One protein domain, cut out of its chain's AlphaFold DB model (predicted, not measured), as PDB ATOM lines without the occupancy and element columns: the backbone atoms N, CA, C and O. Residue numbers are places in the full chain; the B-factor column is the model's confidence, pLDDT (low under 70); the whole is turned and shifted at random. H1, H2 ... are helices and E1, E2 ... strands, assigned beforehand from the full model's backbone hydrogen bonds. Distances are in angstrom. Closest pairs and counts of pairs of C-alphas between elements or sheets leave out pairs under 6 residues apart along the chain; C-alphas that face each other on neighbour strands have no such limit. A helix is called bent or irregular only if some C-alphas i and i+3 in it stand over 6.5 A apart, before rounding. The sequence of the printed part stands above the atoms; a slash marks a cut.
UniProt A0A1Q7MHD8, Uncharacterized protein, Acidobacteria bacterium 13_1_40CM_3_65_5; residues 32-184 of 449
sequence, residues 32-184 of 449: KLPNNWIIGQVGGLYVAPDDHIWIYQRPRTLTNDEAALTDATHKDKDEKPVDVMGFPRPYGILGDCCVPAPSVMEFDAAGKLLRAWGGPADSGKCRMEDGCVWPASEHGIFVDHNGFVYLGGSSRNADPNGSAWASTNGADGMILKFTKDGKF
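Overview. This is residues 32 to 184 of the 449 residues of an uncharacterized protein of Acidobacteria bacterium 13_1_40CM_3_65_5 (UniProt A0A1Q7MHD8). Little regular structure holds two antiparallel sheets in a sandwich, only partly face to face, E5 packing on E1 and E2, while unnamed residues 59 to 103 loop away at one end. The 153 printed residues have strands E1 to E4, helix H1, then strands E5 to E7, sheet orders E1-E2-E3-E4 and E5-E6-E7. The class is mostly strand, with under half in named elements; it is compact, radius of gyration of the C-alphas 15.4 A, spans 47 by 36 by 23 A.

Arrangement. E1, residues 41 to 47, E2, 53 to 58, E3, 104 to 107, and E4, 113 to 117, form a meander of antiparallel hairpins; N 46 and O 54, N 55 and O 105, and N 106 and O 115 are within hydrogen-bond range, each 2.9 A. E5, 138 to 143, E6, 149 to 153, and E7, 171 to 178, form another, with N 142 and O 150 at 3.0 A and N 151 and O 176 at 2.8 A. The closest C-alphas of E1 and E5, Gly 43 and His 139, are 4.2 A apart. H1, residues 120 to 125, only grazes the first sheet and is irregular, C-alphas 121 and 124 being 9.2 A apart; 0 of 2 O i to N i+4 and 0 of 3 O i to N i+3 pairs are within range.

Along the chain. E1, 17.7 A long, begins at C-alpha 41 (-39.046, -35.680, 38.841); E7, 20.9 A, ends at C-alpha 178 (-35.874, -55.501, 31.317).

Size, cuts and confidence. The farthest C-alphas, Tyr 91 and His 145, are 48.4 A apart. The printed part has no cut; links E2 to E3, H1 to E5 and E6 to E7 are long. Residues 158 to 165 have pLDDT under 70.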
ATOM      1  N   LYS A  32     -23.013 -32.764  32.205       95.81
ATOM      2  CA  LYS A  32     -24.020 -32.210  31.292       95.81
ATOM      3  C   LYS A  32     -24.581 -33.309  30.380       95.81
ATOM      4  O   LYS A  32     -23.827 -34.000  29.695       95.81
ATOM      5  N   LEU A  33     -25.906 -33.423  30.342       97.00
ATOM      6  CA  LEU A  33     -26.591 -34.359  29.458       97.00
ATOM      7  C   LEU A  33     -26.433 -33.946  27.979       97.00
ATOM      8  O   LEU A  33     -26.404 -32.749  27.672       97.00
ATOM      9  N   PRO A  34     -26.336 -34.914  27.047       95.56
ATOM     10  CA  PRO A  34     -26.318 -34.627  25.615       95.56
ATOM     11  C   PRO A  34     -27.704 -34.178  25.115       95.56
ATOM     12  O   PRO A  34     -28.674 -34.178  25.866       95.56
ATOM     13  N   ASN A  35     -27.809 -33.826  23.829       94.31
ATOM     14  CA  ASN A  35     -29.083 -33.618  23.117       94.31
ATOM     15  C   ASN A  35     -30.023 -32.554  23.721       94.31
ATOM     16  O   ASN A  35     -31.230 -32.611  23.503       94.31
ATOM     17  N   ASN A  36     -29.486 -31.600  24.494       95.06
ATOM     18  CA  ASN A  36     -30.273 -30.632  25.271       95.06
ATOM     19  C   ASN A  36     -31.303 -31.306  26.189       95.06
ATOM     20  O   ASN A  36     -32.393 -30.777  26.418       95.06
ATOM     21  N   TRP A  37     -30.962 -32.496  26.689       96.56
ATOM     22  CA  TRP A  37     -31.836 -33.249  27.562       96.56
ATOM     23  C   TRP A  37     -31.965 -32.619  28.940       96.56
ATOM     24  O   TRP A  37     -30.980 -32.199  29.552       96.56
ATOM     25  N   ILE A  38     -33.195 -32.637  29.443       95.94
ATOM     26  CA  ILE A  38     -33.544 -32.312  30.822       95.94
ATOM     27  C   ILE A  38     -34.353 -33.460  31.437       95.94
ATOM     28  O   ILE A  38     -35.047 -34.201  30.736       95.94
ATOM     29  N   ILE A  39     -34.243 -33.619  32.755       96.62
ATOM     30  CA  ILE A  39     -34.979 -34.624  33.528       96.62
ATOM     31  C   ILE A  39     -36.160 -33.984  34.258       96.62
ATOM     32  O   ILE A  39     -36.085 -32.843  34.706       96.62
ATOM     33  N   GLY A  40     -37.247 -34.738  34.401       96.25
ATOM     34  CA  GLY A  40     -38.334 -34.402  35.313       96.25
ATOM     35  C   GLY A  40     -38.046 -34.860  36.746       96.25
ATOM     36  O   GLY A  40     -36.906 -35.055  37.163       96.25
ATOM     37  N   GLN A  41     -39.111 -35.069  37.515       97.06
ATOM     38  CA  GLN A  41     -39.046 -35.680  38.841       97.06
ATOM     39  C   GLN A  41     -38.402 -37.064  38.779       97.06
ATOM     40  O   GLN A  41     -38.752 -37.870  37.916       97.06
ATOM     41  N   VAL A  42     -37.540 -37.387  39.740       97.94
ATOM     42  CA  VAL A  42     -36.862 -38.685  39.779       97.94
ATOM     43  C   VAL A  42     -37.511 -39.580  40.831       97.94
ATOM     44  O   VAL A  42     -37.253 -39.458  42.028       97.94
ATOM     45  N   GLY A  43     -38.391 -40.476  40.382       95.88
ATOM     46  CA  GLY A  43     -39.100 -41.412  41.259       95.88
ATOM     47  C   GLY A  43     -38.193 -42.517  41.808       95.88
ATOM     48  O   GLY A  43     -38.365 -42.946  42.953       95.88
ATOM     49  N   GLY A  44     -37.199 -42.934  41.024       97.69
ATOM     50  CA  GLY A  44     -36.321 -44.052  41.346       97.69
ATOM     51  C   GLY A  44     -34.854 -43.728  41.111       97.69
ATOM     52  O   GLY A  44     -34.499 -43.079  40.130       97.69
ATOM     53  N   LEU A  45     -33.999 -44.211  42.008       98.56
ATOM     54  CA  LEU A  45     -32.552 -44.180  41.867       98.56
ATOM     55  C   LEU A  45     -31.977 -45.415  42.553       98.56
ATOM     56  O   LEU A  45     -32.335 -45.726  43.688       98.56
ATOM     57  N   TYR A  46     -31.060 -46.093  41.876       98.56
ATOM     58  CA  TYR A  46     -30.353 -47.238  42.423       98.56
ATOM     59  C   TYR A  46     -28.917 -47.271  41.911       98.56
ATOM     60  O   TYR A  46     -28.682 -47.157  40.711       98.56
ATOM     61  N   VAL A  47     -27.959 -47.444  42.817       98.62
ATOM     62  CA  VAL A  47     -26.583 -47.770  42.450       98.62
ATOM     63  C   VAL A  47     -26.446 -49.287  42.391       98.62
ATOM     64  O   VAL A  47     -26.696 -49.982  43.377       98.62
ATOM     65  N   ALA A  48     -26.105 -49.787  41.209       97.31
ATOM     66  CA  ALA A  48     -25.962 -51.206  40.930       97.31
ATOM     67  C   ALA A  48     -24.622 -51.764  41.454       97.31
ATOM     68  O   ALA A  48     -23.711 -50.994  41.762       97.31
ATOM     69  N   PRO A  49     -24.464 -53.102  41.561       93.62
ATOM     70  CA  PRO A  49     -23.230 -53.716  42.070       93.62
ATOM     71  C   PRO A  49     -21.950 -53.396  41.278       93.62
ATOM     72  O   PRO A  49     -20.856 -53.644  41.774       93.62
ATOM     73  N   ASP A  50     -22.080 -52.879  40.055       95.81
ATOM     74  CA  ASP A  50     -20.997 -52.402  39.189       95.81
ATOM     75  C   ASP A  50     -20.704 -50.894  39.356       95.81
ATOM     76  O   ASP A  50     -20.023 -50.305  38.521       95.81
ATOM     77  N   ASP A  51     -21.206 -50.262  40.426       97.50
ATOM     78  CA  ASP A  51     -21.113 -48.821  40.720       97.50
ATOM     79  C   ASP A  51     -21.755 -47.904  39.669       97.50
ATOM     80  O   ASP A  51     -21.560 -46.684  39.685       97.50
ATOM     81  N   HIS A  52     -22.560 -48.464  38.767       98.50
ATOM     82  CA  HIS A  52     -23.344 -47.672  37.837       98.50
ATOM     83  C   HIS A  52     -24.603 -47.141  38.524       98.50
ATOM     84  O   HIS A  52     -25.315 -47.859  39.231       98.50
ATOM     85  N   ILE A  53     -24.892 -45.866  38.295       98.81
ATOM     86  CA  ILE A  53     -26.020 -45.158  38.883       98.81
ATOM     87  C   ILE A  53     -27.165 -45.167  37.885       98.81
ATOM     88  O   ILE A  53     -27.096 -44.540  36.831       98.81
ATOM     89  N   TRP A  54     -28.233 -45.866  38.236       98.81
ATOM     90  CA  TRP A  54     -29.453 -45.942  37.455       98.81
ATOM     91  C   TRP A  54     -30.491 -44.996  38.029       98.81
ATOM     92  O   TRP A  54     -30.755 -45.016  39.232       98.81
ATOM     93  N   ILE A  55     -31.111 -44.195  37.170       98.62
ATOM     94  CA  ILE A  55     -32.247 -43.356  37.543       98.62
ATOM     95  C   ILE A  55     -33.478 -43.731  36.738       98.62
ATOM     96  O   ILE A  55     -33.392 -44.207  35.603       98.62
ATOM     97  N   TYR A  56     -34.624 -43.456  37.348       98.31
ATOM     98  CA  TYR A  56     -35.928 -43.588  36.739       98.31
ATOM     99  C   TYR A  56     -36.727 -42.308  36.965       98.31
ATOM    100  O   TYR A  56     -37.223 -42.035  38.065       98.31
ATOM    101  N   GLN A  57     -36.763 -41.482  35.925       97.38
ATOM    102  CA  GLN A  57     -37.349 -40.148  35.947       97.38
ATOM    103  C   GLN A  57     -38.687 -40.099  35.209       97.38
ATOM    104  O   GLN A  57     -39.022 -40.991  34.432       97.38
ATOM    105  N   ARG A  58     -39.470 -39.060  35.511       94.31
ATOM    106  CA  ARG A  58     -40.824 -38.816  35.010       94.31
ATOM    107  C   ARG A  58     -40.811 -37.634  34.041       94.31
ATOM    108  O   ARG A  58     -41.105 -36.511  34.472       94.31
ATOM    109  N   PRO A  59     -40.570 -37.841  32.738       92.38
ATOM    110  CA  PRO A  59     -40.617 -36.754  31.761       92.38
ATOM    111  C   PRO A  59     -41.930 -35.960  31.811       92.38
ATOM    112  O   PRO A  59     -41.927 -34.747  31.641       92.38
ATOM    113  N   ARG A  60     -43.057 -36.626  32.128       87.94
ATOM    114  CA  ARG A  60     -44.417 -36.040  32.212       87.94
ATOM    115  C   ARG A  60     -44.598 -34.995  33.309       87.94
ATOM    116  O   ARG A  60     -45.640 -34.361  33.383       87.94
ATOM    117  N   THR A  61     -43.600 -34.825  34.165       91.94
ATOM    118  CA  THR A  61     -43.610 -33.813  35.229       91.94
ATOM    119  C   THR A  61     -42.861 -32.540  34.848       91.94
ATOM    120  O   THR A  61     -42.788 -31.608  35.657       91.94
ATOM    121  N   LEU A  62     -42.289 -32.497  33.641       93.44
ATOM    122  CA  LEU A  62     -41.784 -31.260  33.073       93.44
ATOM    123  C   LEU A  62     -42.942 -30.293  32.809       93.44
ATOM    124  O   LEU A  62     -44.084 -30.710  32.637       93.44
ATOM    125  N   THR A  63     -42.660 -29.000  32.820       93.06
ATOM    126  CA  THR A  63     -43.611 -27.979  32.378       93.06
ATOM    127  C   THR A  63     -43.491 -27.760  30.873       93.06
ATOM    128  O   THR A  63     -42.522 -28.180  30.236       93.06
ATOM    129  N   ASN A  64     -44.468 -27.050  30.306       92.06
ATOM    130  CA  ASN A  64     -44.425 -26.633  28.910       92.06
ATOM    131  C   ASN A  64     -43.146 -25.840  28.572       92.06
ATOM    132  O   ASN A  64     -42.539 -26.068  27.530       92.06
ATOM    133  N   ASP A  65     -42.722 -24.958  29.483       93.00
ATOM    134  CA  ASP A  65     -41.550 -24.097  29.297       93.00
ATOM    135  C   ASP A  65     -40.234 -24.871  29.462       93.00
ATOM    136  O   ASP A  65     -39.260 -24.600  28.769       93.00
ATOM    137  N   GLU A  66     -40.192 -25.873  30.348       94.31
ATOM    138  CA  GLU A  66     -39.010 -26.731  30.505       94.31
ATOM    139  C   GLU A  66     -38.783 -27.622  29.269       94.31
ATOM    140  O   GLU A  66     -37.640 -27.878  28.891       94.31
ATOM    141  N   ALA A  67     -39.857 -28.078  28.618       92.94
ATOM    142  CA  ALA A  67     -39.812 -28.918  27.416       92.94
ATOM    143  C   ALA A  67     -39.923 -28.116  26.099       92.94
ATOM    144  O   ALA A  67     -40.327 -28.664  25.070       92.94
ATOM    145  N   ALA A  68     -39.580 -26.824  26.113       94.56
ATOM    146  CA  ALA A  68     -39.892 -25.892  25.029       94.56
ATOM    147  C   ALA A  68     -39.189 -26.166  23.681       94.56
ATOM    148  O   ALA A  68     -39.632 -25.621  22.670       94.56
ATOM    149  N   LEU A  69     -38.160 -27.028  23.629       94.88
ATOM    150  CA  LEU A  69     -37.458 -27.403  22.386       94.88
ATOM    151  C   LEU A  69     -38.126 -28.567  21.625       94.88
ATOM    152  O   LEU A  69     -37.670 -28.974  20.560       94.88
ATOM    153  N   THR A  70     -39.196 -29.145  22.163       92.44
ATOM    154  CA  THR A  70     -39.954 -30.204  21.480       92.44
ATOM    155  C   THR A  70     -40.856 -29.630  20.384       92.44
ATOM    156  O   THR A  70     -41.451 -28.567  20.555       92.44
ATOM    157  N   ASP A  71     -40.988 -30.348  19.267       92.31
ATOM    158  CA  ASP A  71     -41.876 -29.972  18.159       92.31
ATOM    159  C   ASP A  71     -43.221 -30.719  18.224       92.31
ATOM    160  O   ASP A  71     -43.371 -31.709  18.949       92.31
ATOM    161  N   ALA A  72     -44.207 -30.246  17.463       92.25
ATOM    162  CA  ALA A  72     -45.498 -30.904  17.324       92.25
ATOM    163  C   ALA A  72     -45.324 -32.309  16.725       92.25
ATOM    164  O   ALA A  72     -44.750 -32.480  15.652       92.25
ATOM    165  N   THR A  73     -45.858 -33.325  17.403       89.56
ATOM    166  CA  THR A  73     -45.781 -34.728  16.951       89.56
ATOM    167  C   THR A  73     -47.138 -35.294  16.561       89.56
ATOM    168  O   THR A  73     -47.215 -36.205  15.739       89.56
ATOM    169  N   HIS A  74     -48.215 -34.766  17.140       88.00
ATOM    170  CA  HIS A  74     -49.579 -35.196  16.874       88.00
ATOM    171  C   HIS A  74     -50.568 -34.073  17.203       88.00
ATOM    172  O   HIS A  74     -50.181 -32.956  17.553       88.00
ATOM    173  N   LYS A  75     -51.859 -34.360  17.039       88.56
ATOM    174  CA  LYS A  75     -52.943 -33.470  17.442       88.56
ATOM    175  C   LYS A  75     -53.642 -34.024  18.676       88.56
ATOM    176  O   LYS A  75     -53.817 -35.238  18.778       88.56
ATOM    177  N   ASP A  76     -54.047 -33.139  19.578       85.94
ATOM    178  CA  ASP A  76     -54.910 -33.495  20.699       85.94
ATOM    179  C   ASP A  76     -56.364 -33.744  20.245       85.94
ATOM    180  O   ASP A  76     -56.701 -33.688  19.057       85.94
ATOM    181  N   LYS A  77     -57.250 -34.025  21.208       84.69
ATOM    182  CA  LYS A  77     -58.684 -34.265  20.972       84.69
ATOM    183  C   LYS A  77     -59.437 -33.073  20.358       84.69
ATOM    184  O   LYS A  77     -60.519 -33.278  19.817       84.69
ATOM    185  N   ASP A  78     -58.888 -31.862  20.460       89.69
ATOM    186  CA  ASP A  78     -59.456 -30.624  19.920       89.69
ATOM    187  C   ASP A  78     -58.769 -30.234  18.590       89.69
ATOM    188  O   ASP A  78     -58.848 -29.086  18.152       89.69
ATOM    189  N   GLU A  79     -58.069 -31.187  17.960       91.19
ATOM    190  CA  GLU A  79     -57.282 -31.043  16.732       91.19
ATOM    191  C   GLU A  79     -56.119 -30.035  16.804       91.19
ATOM    192  O   GLU A  79     -55.582 -29.621  15.766       91.19
ATOM    193  N   LYS A  80     -55.678 -29.658  18.010       92.62
ATOM    194  CA  LYS A  80     -54.569 -28.715  18.199       92.62
ATOM    195  C   LYS A  80     -53.231 -29.449  18.174       92.62
ATOM    196  O   LYS A  80     -53.119 -30.521  18.767       92.62
ATOM    197  N   PRO A  81     -52.199 -28.891  17.518       93.38
ATOM    198  CA  PRO A  81     -50.872 -29.495  17.506       93.38
ATOM    199  C   PRO A  81     -50.272 -29.529  18.917       93.38
ATOM    200  O   PRO A  81     -50.230 -28.506  19.608       93.38
ATOM    201  N   VAL A  82     -49.782 -30.701  19.316       91.00
ATOM    202  CA  VAL A  82     -49.120 -30.950  20.600       91.00
ATOM    203  C   VAL A  82     -47.836 -31.762  20.416       91.00
ATOM    204  O   VAL A  82     -47.678 -32.512  19.447       91.00
ATOM    205  N   ASP A  83     -46.890 -31.597  21.335       89.31
ATOM    206  CA  ASP A  83     -45.670 -32.407  21.381       89.31
ATOM    207  C   ASP A  83     -45.936 -33.834  21.903       89.31
ATOM    208  O   ASP A  83     -47.065 -34.211  22.213       89.31
ATOM    209  N   VAL A  84     -44.883 -34.648  22.022       82.50
ATOM    210  CA  VAL A  84     -44.966 -36.035  22.531       82.50
ATOM    211  C   VAL A  84     -45.469 -36.141  23.982       82.50
ATOM    212  O   VAL A  84     -45.900 -37.209  24.413       82.50
ATOM    213  N   MET A  85     -45.422 -35.045  24.740       84.00
ATOM    214  CA  MET A  85     -45.856 -34.946  26.134       84.00
ATOM    215  C   MET A  85     -47.301 -34.438  26.270       84.00
ATOM    216  O   MET A  85     -47.849 -34.461  27.378       84.00
ATOM    217  N   GLY A  86     -47.915 -34.003  25.165       85.75
ATOM    218  CA  GLY A  86     -49.242 -33.390  25.121       85.75
ATOM    219  C   GLY A  86     -49.227 -31.870  25.317       85.75
ATOM    220  O   GLY A  86     -50.278 -31.274  25.544       85.75
ATOM    221  N   PHE A  87     -48.064 -31.218  25.253       90.31
ATOM    222  CA  PHE A  87     -47.972 -29.772  25.407       90.31
ATOM    223  C   PHE A  87     -48.310 -29.023  24.112       90.31
ATOM    224  O   PHE A  87     -47.851 -29.430  23.045       90.31
ATOM    225  N   PRO A  88     -49.048 -27.894  24.173       92.19
ATOM    226  CA  PRO A  88     -49.436 -27.135  22.984       92.19
ATOM    227  C   PRO A  88     -48.246 -26.616  22.166       92.19
ATOM    228  O   PRO A  88     -47.366 -25.933  22.690       92.19
ATOM    229  N   ARG A  89     -48.266 -26.862  20.853       94.75
ATOM    230  CA  ARG A  89     -47.281 -26.366  19.872       94.75
ATOM    231  C   ARG A  89     -47.975 -25.643  18.705       94.75
ATOM    232  O   ARG A  89     -47.779 -26.019  17.551       94.75
ATOM    233  N   PRO A  90     -48.803 -24.605  18.963       93.50
ATOM    234  CA  PRO A  90     -49.575 -23.919  17.917       93.50
ATOM    235  C   PRO A  90     -48.699 -23.276  16.834       93.50
ATOM    236  O   PRO A  90     -49.151 -23.115  15.704       93.50
ATOM    237  N   TYR A  91     -47.457 -22.934  17.178       92.06
ATOM    238  CA  TYR A  91     -46.492 -22.282  16.293       92.06
ATOM    239  C   TYR A  91     -45.172 -23.068  16.186       92.06
ATOM    240  O   TYR A  91     -44.159 -22.506  15.782       92.06
ATOM    241  N   GLY A  92     -45.178 -24.357  16.556       92.88
ATOM    242  CA  GLY A  92     -43.974 -25.186  16.657       92.88
ATOM    243  C   GLY A  92     -43.219 -24.996  17.977       92.88
ATOM    244  O   GLY A  92     -43.829 -24.750  19.022       92.88
ATOM    245  N   ILE A  93     -41.896 -25.155  17.911       94.75
ATOM    246  CA  ILE A  93     -40.941 -25.030  19.024       94.75
ATOM    247  C   ILE A  93     -41.092 -23.677  19.744       94.75
ATOM    248  O   ILE A  93     -41.192 -22.632  19.103       94.75
ATOM    249  N   LEU A  94     -41.093 -23.695  21.082       93.38
ATOM    250  CA  LEU A  94     -41.344 -22.519  21.930       93.38
ATOM    251  C   LEU A  94     -40.066 -21.838  22.444       93.38
ATOM    252  O   LEU A  94     -40.128 -20.692  22.890       93.38
ATOM    253  N   GLY A  95     -38.919 -22.517  22.404       92.00
ATOM    254  CA  GLY A  95     -37.655 -21.971  22.891       92.00
ATOM    255  C   GLY A  95     -36.441 -22.804  22.496       92.00
ATOM    256  O   GLY A  95     -36.564 -23.901  21.957       92.00
ATOM    257  N   ASP A  96     -35.253 -22.287  22.808       91.62
ATOM    258  CA  ASP A  96     -33.966 -22.878  22.399       91.62
ATOM    259  C   ASP A  96     -33.520 -24.069  23.276       91.62
ATOM    260  O   ASP A  96     -32.478 -24.684  23.042       91.62
ATOM    261  N   CYS A  97     -34.294 -24.393  24.315       89.00
ATOM    262  CA  CYS A  97     -34.129 -25.540  25.209       89.00
ATOM    263  C   CYS A  97     -35.484 -25.827  25.882       89.00
ATOM    264  O   CYS A  97     -36.268 -24.906  26.064       89.00
ATOM    265  N   CYS A  98     -35.834 -27.043  26.289       93.81
ATOM    266  CA  CYS A  98     -35.062 -28.283  26.294       93.81
ATOM    267  C   CYS A  98     -35.922 -29.456  25.794       93.81
ATOM    268  O   CYS A  98     -37.112 -29.290  25.519       93.81
ATOM    269  N   VAL A  99     -35.325 -30.646  25.667       93.94
ATOM    270  CA  VAL A  99     -36.043 -31.876  25.291       93.94
ATOM    271  C   VAL A  99     -36.093 -32.828  26.491       93.94
ATOM    272  O   VAL A  99     -35.071 -33.010  27.155       93.94
ATOM    273  N   PRO A 100     -37.232 -33.471  26.793       93.69
ATOM    274  CA  PRO A 100     -37.288 -34.484  27.839       93.69
ATOM    275  C   PRO A 100     -36.342 -35.662  27.552       93.69
ATOM    276  O   PRO A 100     -36.366 -36.236  26.464       93.69
ATOM    277  N   ALA A 101     -35.526 -36.049  28.534       96.06
ATOM    278  CA  ALA A 101     -34.708 -37.258  28.443       96.06
ATOM    279  C   ALA A 101     -35.583 -38.535  28.471       96.06
ATOM    280  O   ALA A 101     -36.709 -38.490  28.980       96.06
ATOM    281  N   PRO A 102     -35.070 -39.697  28.018       96.31
ATOM    282  CA  PRO A 102     -35.690 -40.990  28.304       96.31
ATOM    283  C   PRO A 102     -35.855 -41.241  29.809       96.31
ATOM    284  O   PRO A 102     -35.106 -40.707  30.631       96.31
ATOM    285  N   SER A 103     -36.858 -42.037  30.182       96.69
ATOM    286  CA  SER A 103     -37.209 -42.245  31.591       96.69
ATOM    287  C   SER A 103     -36.144 -43.043  32.350       96.69
ATOM    288  O   SER A 103     -35.925 -42.771  33.526       96.69
ATOM    289  N   VAL A 104     -35.473 -44.010  31.711       98.56
ATOM    290  CA  VAL A 104     -34.386 -44.791  32.324       98.56
ATOM    291  C   VAL A 104     -33.046 -44.267  31.832       98.56
ATOM    292  O   VAL A 104     -32.835 -44.147  30.626       98.56
ATOM    293  N   MET A 105     -32.128 -43.979  32.753       98.69
ATOM    294  CA  MET A 105     -30.780 -43.504  32.424       98.69
ATOM    295  C   MET A 105     -29.743 -44.171  33.332       98.69
ATOM    296  O   MET A 105     -29.986 -44.334  34.527       98.69
ATOM    297  N   GLU A 106     -28.592 -44.544  32.773       98.75
ATOM    298  CA  GLU A 106     -27.451 -45.125  33.496       98.75
ATOM    299  C   GLU A 106     -26.248 -44.186  33.404       98.75
ATOM    300  O   GLU A 106     -25.859 -43.775  32.308       98.75
ATOM    301  N   PHE A 107     -25.620 -43.910  34.538       98.81
ATOM    302  CA  PHE A 107     -24.401 -43.122  34.644       98.81
ATOM    303  C   PHE A 107     -23.272 -43.947  35.249       98.81
ATOM    304  O   PHE A 107     -23.511 -44.809  36.094       98.81
ATOM    305  N   ASP A 108     -22.032 -43.637  34.883       98.31
ATOM    306  CA  ASP A 108     -20.888 -44.061  35.689       98.31
ATOM    307  C   ASP A 108     -20.747 -43.200  36.961       98.31
ATOM    308  O   ASP A 108     -21.396 -42.160  37.135       98.31
ATOM    309  N   ALA A 109     -19.844 -43.599  37.859       96.94
ATOM    310  CA  ALA A 109     -19.577 -42.870  39.099       96.94
ATOM    311  C   ALA A 109     -18.992 -41.455  38.894       96.94
ATOM    312  O   ALA A 109     -18.979 -40.653  39.836       96.94
ATOM    313  N   ALA A 110     -18.495 -41.132  37.694       97.38
ATOM    314  CA  ALA A 110     -18.052 -39.791  37.309       97.38
ATOM    315  C   ALA A 110     -19.201 -38.932  36.741       97.38
ATOM    316  O   ALA A 110     -18.994 -37.755  36.445       97.38
ATOM    317  N   GLY A 111     -20.407 -39.493  36.617       98.06
ATOM    318  CA  GLY A 111     -21.602 -38.805  36.142       98.06
ATOM    319  C   GLY A 111     -21.716 -38.734  34.629       98.06
ATOM    320  O   GLY A 111     -22.535 -37.963  34.134       98.06
ATOM    321  N   LYS A 112     -20.915 -39.503  33.886       98.44
ATOM    322  CA  LYS A 112     -21.061 -39.617  32.436       98.44
ATOM    323  C   LYS A 112     -22.248 -40.519  32.126       98.44
ATOM    324  O   LYS A 112     -22.326 -41.639  32.626       98.44
ATOM    325  N   LEU A 113     -23.142 -40.049  31.261       98.62
ATOM    326  CA  LEU A 113     -24.243 -40.860  30.750       98.62
ATOM    327  C   LEU A 113     -23.701 -42.003  29.878       98.62
ATOM    328  O   LEU A 113     -22.975 -41.763  28.912       98.62
ATOM    329  N   LEU A 114     -24.075 -43.237  30.211       98.31
ATOM    330  CA  LEU A 114     -23.683 -44.450  29.492       98.31
ATOM    331  C   LEU A 114     -24.777 -44.924  28.535       98.31
ATOM    332  O   LEU A 114     -24.484 -45.305  27.402       98.31
ATOM    333  N   ARG A 115     -26.039 -44.885  28.979       97.25
ATOM    334  CA  ARG A 115     -27.212 -45.196  28.151       97.25
ATOM    335  C   ARG A 115     -28.469 -44.528  28.693       97.25
ATOM    336  O   ARG A 115     -28.540 -44.194  29.874       97.25
ATOM    337  N   ALA A 116     -29.468 -44.386  27.830       97.94
ATOM    338  CA  ALA A 116     -30.802 -43.931  28.194       97.94
ATOM    339  C   ALA A 116     -31.848 -44.592  27.286       97.94
ATOM    340  O   ALA A 116     -31.566 -44.803  26.106       97.94
ATOM    341  N   TRP A 117     -33.013 -44.947  27.832       97.12
ATOM    342  CA  TRP A 117     -34.103 -45.587  27.090       97.12
ATOM    343  C   TRP A 117     -35.455 -45.501  27.820       97.12
ATOM    344  O   TRP A 117     -35.529 -45.171  29.007       97.12
ATOM    345  N   GLY A 118     -36.531 -45.826  27.104       93.88
ATOM    346  CA  GLY A 118     -37.884 -45.960  27.644       93.88
ATOM    347  C   GLY A 118     -38.623 -44.654  27.953       93.88
ATOM    348  O   GLY A 118     -38.066 -43.553  27.965       93.88
ATOM    349  N   GLY A 119     -39.914 -44.804  28.253       89.06
ATOM    350  CA  GLY A 119     -40.829 -43.695  28.511       89.06
ATOM    351  C   GLY A 119     -41.243 -42.938  27.246       89.06
ATOM    352  O   GLY A 119     -41.007 -43.411  26.136       89.06
ATOM    353  N   PRO A 120     -41.854 -41.749  27.391       79.50
ATOM    354  CA  PRO A 120     -42.371 -40.985  26.255       79.50
ATOM    355  C   PRO A 120     -41.322 -40.645  25.193       79.50
ATOM    356  O   PRO A 120     -41.643 -40.616  24.011       79.50
ATOM    357  N   ALA A 121     -40.076 -40.401  25.606       82.69
ATOM    358  CA  ALA A 121     -38.994 -40.039  24.693       82.69
ATOM    359  C   ALA A 121     -38.404 -41.243  23.923       82.69
ATOM    360  O   ALA A 121     -37.623 -41.041  22.999       82.69
ATOM    361  N   ASP A 122     -38.759 -42.482  24.290       85.38
ATOM    362  CA  ASP A 122     -38.316 -43.722  23.634       85.38
ATOM    363  C   ASP A 122     -39.356 -44.842  23.853       85.38
ATOM    364  O   ASP A 122     -39.137 -45.838  24.550       85.38
ATOM    365  N   SER A 123     -40.545 -44.647  23.276       81.62
ATOM    366  CA  SER A 123     -41.719 -45.506  23.493       81.62
ATOM    367  C   SER A 123     -41.585 -46.916  22.902       81.62
ATOM    368  O   SER A 123     -42.330 -47.819  23.279       81.62
ATOM    369  N   GLY A 124     -40.608 -47.151  22.019       85.69
ATOM    370  CA  GLY A 124     -40.421 -48.435  21.334       85.69
ATOM    371  C   GLY A 124     -39.944 -49.584  22.230       85.69
ATOM    372  O   GLY A 124     -40.039 -50.744  21.836       85.69
ATOM    373  N   LYS A 125     -39.439 -49.295  23.436       89.56
ATOM    374  CA  LYS A 125     -38.878 -50.307  24.353       89.56
ATOM    375  C   LYS A 125     -39.926 -51.129  25.099       89.56
ATOM    376  O   LYS A 125     -39.621 -52.222  25.572       89.56
ATOM    377  N   CYS A 126     -41.148 -50.618  25.218       91.12
ATOM    378  CA  CYS A 126     -42.244 -51.279  25.913       91.12
ATOM    379  C   CYS A 126     -43.496 -51.229  25.047       91.12
ATOM    380  O   CYS A 126     -44.183 -50.214  24.987       91.12
ATOM    381  N   ARG A 127     -43.777 -52.337  24.362       88.19
ATOM    382  CA  ARG A 127     -44.889 -52.438  23.420       88.19
ATOM    383  C   ARG A 127     -45.970 -53.359  23.968       88.19
ATOM    384  O   ARG A 127     -45.669 -54.436  24.489       88.19
ATOM    385  N   MET A 128     -47.228 -52.968  23.775       86.50
ATOM    386  CA  MET A 128     -48.378 -53.777  24.195       86.50
ATOM    387  C   MET A 128     -48.404 -55.152  23.519       86.50
ATOM    388  O   MET A 128     -48.773 -56.133  24.158       86.50
ATOM    389  N   GLU A 129     -47.962 -55.240  22.262       88.19
ATOM    390  CA  GLU A 129     -47.843 -56.498  21.508       88.19
ATOM    391  C   GLU A 129     -46.866 -57.503  22.140       88.19
ATOM    392  O   GLU A 129     -47.092 -58.707  22.056       88.19
ATOM    393  N   ASP A 130     -45.846 -57.018  22.854       90.00
ATOM    394  CA  ASP A 130     -44.909 -57.853  23.617       90.00
ATOM    395  C   ASP A 130     -45.434 -58.171  25.033       90.00
ATOM    396  O   ASP A 130     -44.749 -58.800  25.839       90.00
ATOM    397  N   GLY A 131     -46.643 -57.713  25.372       89.50
ATOM    398  CA  GLY A 131     -47.218 -57.812  26.713       89.50
ATOM    399  C   GLY A 131     -46.663 -56.788  27.708       89.50
ATOM    400  O   GLY A 131     -46.826 -56.976  28.916       89.50
ATOM    401  N   CYS A 132     -46.016 -55.722  27.227       92.06
ATOM    402  CA  CYS A 132     -45.496 -54.636  28.051       92.06
ATOM    403  C   CYS A 132     -46.446 -53.433  28.040       92.06
ATOM    404  O   CYS A 132     -46.890 -52.986  26.985       92.06
ATOM    405  N   VAL A 133     -46.731 -52.882  29.218       90.25
ATOM    406  CA  VAL A 133     -47.489 -51.634  29.381       90.25
ATOM    407  C   VAL A 133     -46.670 -50.728  30.281       90.25
ATOM    408  O   VAL A 133     -46.401 -51.096  31.427       90.25
ATOM    409  N   TRP A 134     -46.246 -49.574  29.766       92.50
ATOM    410  CA  TRP A 134     -45.443 -48.637  30.545       92.50
ATOM    411  C   TRP A 134     -46.293 -48.018  31.664       92.50
ATOM    412  O   TRP A 134     -47.487 -47.768  31.456       92.50
ATOM    413  N   PRO A 135     -45.729 -47.774  32.859       91.44
ATOM    414  CA  PRO A 135     -46.492 -47.172  33.942       91.44
ATOM    415  C   PRO A 135     -46.911 -45.738  33.621       91.44
ATOM    416  O   PRO A 135     -46.174 -44.978  32.991       91.44
ATOM    417  N   ALA A 136     -48.078 -45.339  34.118       88.75
ATOM    418  CA  ALA A 136     -48.557 -43.968  33.982       88.75
ATOM    419  C   ALA A 136     -47.754 -42.983  34.853       88.75
ATOM    420  O   ALA A 136     -47.667 -41.800  34.511       88.75
ATOM    421  N   SER A 137     -47.077 -43.445  35.912       90.69
ATOM    422  CA  SER A 137     -46.089 -42.650  36.662       90.69
ATOM    423  C   SER A 137     -44.903 -43.501  37.111       90.69
ATOM    424  O   SER A 137     -45.066 -44.412  37.918       90.69
ATOM    425  N   GLU A 138     -43.706 -43.197  36.608       94.62
ATOM    426  CA  GLU A 138     -42.457 -43.890  36.941       94.62
ATOM    427  C   GLU A 138     -42.134 -43.791  38.444       94.62
ATOM    428  O   GLU A 138     -42.201 -42.710  39.033       94.62
ATOM    429  N   HIS A 139     -41.772 -44.894  39.106       96.12
ATOM    430  CA  HIS A 139     -41.420 -44.869  40.529       96.12
ATOM    431  C   HIS A 139     -40.154 -45.675  40.841       96.12
ATOM    432  O   HIS A 139     -39.063 -45.188  40.573       96.12
ATOM    433  N   GLY A 140     -40.261 -46.872  41.423       97.12
ATOM    434  CA  GLY A 140     -39.097 -47.653  41.851       97.12
ATOM    435  C   GLY A 140     -38.265 -48.174  40.678       97.12
ATOM    436  O   GLY A 140     -38.825 -48.578  39.657       97.12
ATOM    437  N   ILE A 141     -36.940 -48.201  40.849       98.75
ATOM    438  CA  ILE A 141     -35.986 -48.875  39.959       98.75
ATOM    439  C   ILE A 141     -35.021 -49.722  40.783       98.75
ATOM    440  O   ILE A 141     -34.581 -49.304  41.853       98.75
ATOM    441  N   PHE A 142     -34.676 -50.901  40.277       98.75
ATOM    442  CA  PHE A 142     -33.671 -51.773  40.876       98.75
ATOM    443  C   PHE A 142     -32.924 -52.543  39.788       98.75
ATOM    444  O   PHE A 142     -33.522 -52.915  38.780       98.75
ATOM    445  N   VAL A 143     -31.632 -52.805  39.992       98.62
ATOM    446  CA  VAL A 143     -30.827 -53.648  39.099       98.62
ATOM    447  C   VAL A 143     -30.315 -54.842  39.889       98.62
ATOM    448  O   VAL A 143     -29.628 -54.671  40.892       98.62
ATOM    449  N   ASP A 144     -30.672 -56.055  39.472       97.94
ATOM    450  CA  ASP A 144     -30.281 -57.258  40.203       97.94
ATOM    451  C   ASP A 144     -28.851 -57.725  39.887       97.94
ATOM    452  O   ASP A 144     -28.153 -57.217  39.007       97.94
ATOM    453  N   HIS A 145     -28.424 -58.748  40.624       96.25
ATOM    454  CA  HIS A 145     -27.125 -59.405  40.483       96.25
ATOM    455  C   HIS A 145     -26.934 -60.136  39.141       96.25
ATOM    456  O   HIS A 145     -25.808 -60.502  38.815       96.25
ATOM    457  N   ASN A 146     -27.999 -60.323  38.353       96.25
ATOM    458  CA  ASN A 146     -27.955 -60.888  37.001       96.25
ATOM    459  C   ASN A 146     -27.984 -59.796  35.915       96.25
ATOM    460  O   ASN A 146     -27.959 -60.104  34.724       96.25
ATOM    461  N   GLY A 147     -28.036 -58.519  36.306       96.56
ATOM    462  CA  GLY A 147     -28.084 -57.379  35.399       96.56
ATOM    463  C   GLY A 147     -29.467 -57.083  34.818       96.56
ATOM    464  O   GLY A 147     -29.555 -56.352  33.833       96.56
ATOM    465  N   PHE A 148     -30.547 -57.616  35.388       98.50
ATOM    466  CA  PHE A 148     -31.898 -57.221  35.001       98.50
ATOM    467  C   PHE A 148     -32.321 -55.932  35.701       98.50
ATOM    468  O   PHE A 148     -32.068 -55.746  36.888       98.50
ATOM    469  N   VAL A 149     -33.008 -55.066  34.959       98.75
ATOM    470  CA  VAL A 149     -33.561 -53.794  35.427       98.75
ATOM    471  C   VAL A 149     -35.048 -53.977  35.715       98.75
ATOM    472  O   VAL A 149     -35.809 -54.398  34.844       98.75
ATOM    473  N   TYR A 150     -35.465 -53.655  36.932       98.75
ATOM    474  CA  TYR A 150     -36.842 -53.740  37.406       98.75
ATOM    475  C   TYR A 150     -37.414 -52.338  37.566       98.75
ATOM    476  O   TYR A 150     -36.767 -51.496  38.183       98.75
ATOM    477  N   LEU A 151     -38.617 -52.098  37.044       98.50
ATOM    478  CA  LEU A 151     -39.297 -50.801  37.067       98.50
ATOM    479  C   LEU A 151     -40.700 -50.936  37.671       98.50
ATOM    480  O   LEU A 151     -41.446 -51.837  37.293       98.50
ATOM    481  N   GLY A 152     -41.073 -50.028  38.575       95.94
ATOM    482  CA  GLY A 152     -42.415 -49.934  39.166       95.94
ATOM    483  C   GLY A 152     -43.175 -48.671  38.748       95.94
ATOM    484  O   GLY A 152     -42.571 -47.677  38.339       95.94
ATOM    485  N   GLY A 153     -44.503 -48.696  38.869       92.94
ATOM    486  CA  GLY A 153     -45.379 -47.551  38.593       92.94
ATOM    487  C   GLY A 153     -46.231 -47.154  39.791       92.94
ATOM    488  O   GLY A 153     -46.633 -48.018  40.564       92.94
ATOM    489  N   SER A 154     -46.535 -45.866  39.957       92.19
ATOM    490  CA  SER A 154     -47.273 -45.368  41.128       92.19
ATOM    491  C   SER A 154     -48.454 -44.444  40.811       92.19
ATOM    492  O   SER A 154     -48.867 -43.665  41.674       92.19
ATOM    493  N   SER A 155     -49.011 -44.483  39.599       90.62
ATOM    494  CA  SER A 155     -50.191 -43.686  39.244       90.62
ATOM    495  C   SER A 155     -51.504 -44.358  39.642       90.62
ATOM    496  O   SER A 155     -51.771 -45.497  39.263       90.62
ATOM    497  N   ARG A 156     -52.370 -43.623  40.356       86.69
ATOM    498  CA  ARG A 156     -53.765 -44.029  40.648       86.69
ATOM    499  C   ARG A 156     -54.658 -44.023  39.417       86.69
ATOM    500  O   ARG A 156     -55.653 -44.738  39.386       86.69
ATOM    501  N   ASN A 157     -54.314 -43.182  38.454       78.81
ATOM    502  CA  ASN A 157     -55.116 -42.954  37.273       78.81
ATOM    503  C   ASN A 157     -54.413 -43.552  36.060       78.81
ATOM    504  O   ASN A 157     -53.180 -43.569  35.988       78.81
ATOM    505  N   ALA A 158     -55.232 -43.945  35.090       69.31
ATOM    506  CA  ALA A 158     -54.806 -44.059  33.708       69.31
ATOM    507  C   ALA A 158     -54.106 -42.768  33.256       69.31
ATOM    508  O   ALA A 158     -54.348 -41.703  33.832       69.31
ATOM    509  N   ASP A 159     -53.251 -42.880  32.242       69.44
ATOM    510  CA  ASP A 159     -52.466 -41.773  31.703       69.44
ATOM    511  C   ASP A 159     -53.279 -40.462  31.613       69.44
ATOM    512  O   ASP A 159     -54.235 -40.396  30.833       69.44
ATOM    513  N   PRO A 160     -52.918 -39.417  32.390       56.97
ATOM    514  CA  PRO A 160     -53.667 -38.165  32.418       56.97
ATOM    515  C   PRO A 160     -53.644 -37.419  31.076       56.97
ATOM    516  O   PRO A 160     -54.539 -36.612  30.833       56.97
ATOM    517  N   ASN A 161     -52.666 -37.708  30.210       61.97
ATOM    518  CA  ASN A 161     -52.491 -37.066  28.908       61.97
ATOM    519  C   ASN A 161     -52.854 -37.994  27.734       61.97
ATOM    520  O   ASN A 161     -52.767 -37.576  26.583       61.97
ATOM    521  N   GLY A 162     -53.287 -39.235  28.000       61.97
ATOM    522  CA  GLY A 162     -53.751 -40.167  26.966       61.97
ATOM    523  C   GLY A 162     -52.666 -40.673  26.007       61.97
ATOM    524  O   GLY A 162     -52.969 -40.981  24.854       61.97
ATOM    525  N   SER A 163     -51.411 -40.769  26.447       65.69
ATOM    526  CA  SER A 163     -50.303 -41.252  25.620       65.69
ATOM    527  C   SER A 163     -50.490 -42.725  25.244       65.69
ATOM    528  O   SER A 163     -50.816 -43.574  26.072       65.69
ATOM    529  N   ALA A 164     -50.209 -43.056  23.983       59.41
ATOM    530  CA  ALA A 164     -50.452 -44.388  23.420       59.41
ATOM    531  C   ALA A 164     -49.610 -45.531  24.037       59.41
ATOM    532  O   ALA A 164     -49.889 -46.700  23.780       59.41
ATOM    533  N   TRP A 165     -48.570 -45.209  24.811       67.31
ATOM    534  CA  TRP A 165     -47.580 -46.163  25.335       67.31
ATOM    535  C   TRP A 165     -47.708 -46.432  26.846       67.31
ATOM    536  O   TRP A 165     -47.099 -47.384  27.340       67.31
ATOM    537  N   ALA A 166     -48.494 -45.638  27.582       77.19
ATOM    538  CA  ALA A 166     -48.747 -45.833  29.010       77.19
ATOM    539  C   ALA A 166     -50.091 -46.530  29.265       77.19
ATOM    540  O   ALA A 166     -50.963 -46.581  28.397       77.19
ATOM    541  N   SER A 167     -50.281 -47.065  30.475       71.50
ATOM    542  CA  SER A 167     -51.575 -47.636  30.865       71.50
ATOM    543  C   SER A 167     -52.688 -46.589  30.767       71.50
ATOM    544  O   SER A 167     -52.721 -45.621  31.525       71.50
ATOM    545  N   THR A 168     -53.649 -46.819  29.876       72.56
ATOM    546  CA  THR A 168     -54.865 -46.000  29.730       72.56
ATOM    547  C   THR A 168     -56.050 -46.555  30.526       72.56
ATOM    548  O   THR A 168     -57.158 -46.028  30.452       72.56
ATOM    549  N   ASN A 169     -55.838 -47.612  31.317       75.94
ATOM    550  CA  ASN A 169     -56.882 -48.254  32.107       75.94
ATOM    551  C   ASN A 169     -56.392 -48.558  33.527       75.94
ATOM    552  O   ASN A 169     -55.399 -49.264  33.698       75.94
ATOM    553  N   GLY A 170     -57.129 -48.061  34.527       82.44
ATOM    554  CA  GLY A 170     -56.895 -48.272  35.961       82.44
ATOM    555  C   GLY A 170     -55.528 -47.805  36.471       82.44
ATOM    556  O   GLY A 170     -54.796 -47.096  35.785       82.44
ATOM    557  N   ALA A 171     -55.212 -48.188  37.708       89.69
ATOM    558  CA  ALA A 171     -53.969 -47.818  38.373       89.69
ATOM    559  C   ALA A 171     -52.778 -48.687  37.934       89.69
ATOM    560  O   ALA A 171     -52.948 -49.828  37.482       89.69
ATOM    561  N   ASP A 172     -51.571 -48.162  38.150       92.69
ATOM    562  CA  ASP A 172     -50.325 -48.914  38.022       92.69
ATOM    563  C   ASP A 172     -50.294 -50.050  39.063       92.69
ATOM    564  O   ASP A 172     -50.338 -49.817  40.275       92.69
ATOM    565  N   GLY A 173     -50.221 -51.293  38.585       94.38
ATOM    566  CA  GLY A 173     -50.264 -52.501  39.412       94.38
ATOM    567  C   GLY A 173     -49.209 -53.540  39.041       94.38
ATOM    568  O   GLY A 173     -49.413 -54.742  39.252       94.38
ATOM    569  N   MET A 174     -48.110 -53.086  38.437       94.38
ATOM    570  CA  MET A 174     -47.101 -53.916  37.786       94.38
ATOM    571  C   MET A 174     -45.684 -53.607  38.268       94.38
ATOM    572  O   MET A 174     -45.365 -52.469  38.610       94.38
ATOM    573  N   ILE A 175     -44.826 -54.626  38.190       97.62
ATOM    574  CA  ILE A 175     -43.372 -54.486  38.078       97.62
ATOM    575  C   ILE A 175     -42.958 -55.002  36.698       97.62
ATOM    576  O   ILE A 175     -43.350 -56.099  36.296       97.62
ATOM    577  N   LEU A 176     -42.165 -54.226  35.968       97.50
ATOM    578  CA  LEU A 176     -41.630 -54.586  34.657       97.50
ATOM    579  C   LEU A 176     -40.163 -54.993  34.788       97.50
ATOM    580  O   LEU A 176     -39.411 -54.328  35.493       97.50
ATOM    581  N   LYS A 177     -39.749 -56.052  34.092       98.19
ATOM    582  CA  LYS A 177     -38.362 -56.529  34.041       98.19
ATOM    583  C   LYS A 177     -37.801 -56.349  32.635       98.19
ATOM    584  O   LYS A 177     -38.423 -56.782  31.664       98.19
ATOM    585  N   PHE A 178     -36.609 -55.776  32.548       98.62
ATOM    586  CA  PHE A 178     -35.874 -55.501  31.317       98.62
ATOM    587  C   PHE A 178     -34.425 -55.980  31.426       98.62
ATOM    588  O   PHE A 178     -33.885 -56.140  32.519       98.62
ATOM    589  N   THR A 179     -33.767 -56.179  30.291       98.12
ATOM    590  CA  THR A 179     -32.298 -56.207  30.223       98.12
ATOM    591  C   THR A 179     -31.725 -54.785  30.363       98.12
ATOM    592  O   THR A 179     -32.450 -53.802  30.200       98.12
ATOM    593  N   LYS A 180     -30.412 -54.639  30.617       96.75
ATOM    594  CA  LYS A 180     -29.759 -53.312  30.727       96.75
ATOM    595  C   LYS A 180     -29.943 -52.427  29.481       96.75
ATOM    596  O   LYS A 180     -29.974 -51.205  29.589       96.75
ATOM    597  N   ASP A 181     -30.049 -53.016  28.292       95.38
ATOM    598  CA  ASP A 181     -30.278 -52.328  27.010       95.38
ATOM    599  C   ASP A 181     -31.766 -52.056  26.691       95.38
ATOM    600  O   ASP A 181     -32.104 -51.544  25.615       95.38
ATOM    601  N   GLY A 182     -32.661 -52.353  27.639       96.50
ATOM    602  CA  GLY A 182     -34.079 -52.009  27.567       96.50
ATOM    603  C   GLY A 182     -34.934 -53.008  26.793       96.50
ATOM    604  O   GLY A 182     -36.034 -52.662  26.372       96.50
ATOM    605  N   LYS A 183     -34.471 -54.248  26.583       96.31
ATOM    606  CA  LYS A 183     -35.321 -55.307  26.027       96.31
ATOM    607  C   LYS A 183     -36.262 -55.818  27.114       96.31
ATOM    608  O   LYS A 183     -35.804 -56.256  28.169       96.31
ATOM    609  N   PHE A 184     -37.567 -55.781  26.853       96.94
ATOM    610  CA  PHE A 184     -38.573 -56.309  27.773       96.94
ATOM    611  C   PHE A 184     -38.406 -57.821  27.985       96.94
ATOM    612  O   PHE A 184     -38.167 -58.573  27.039       96.94
TER     613      PHE A 184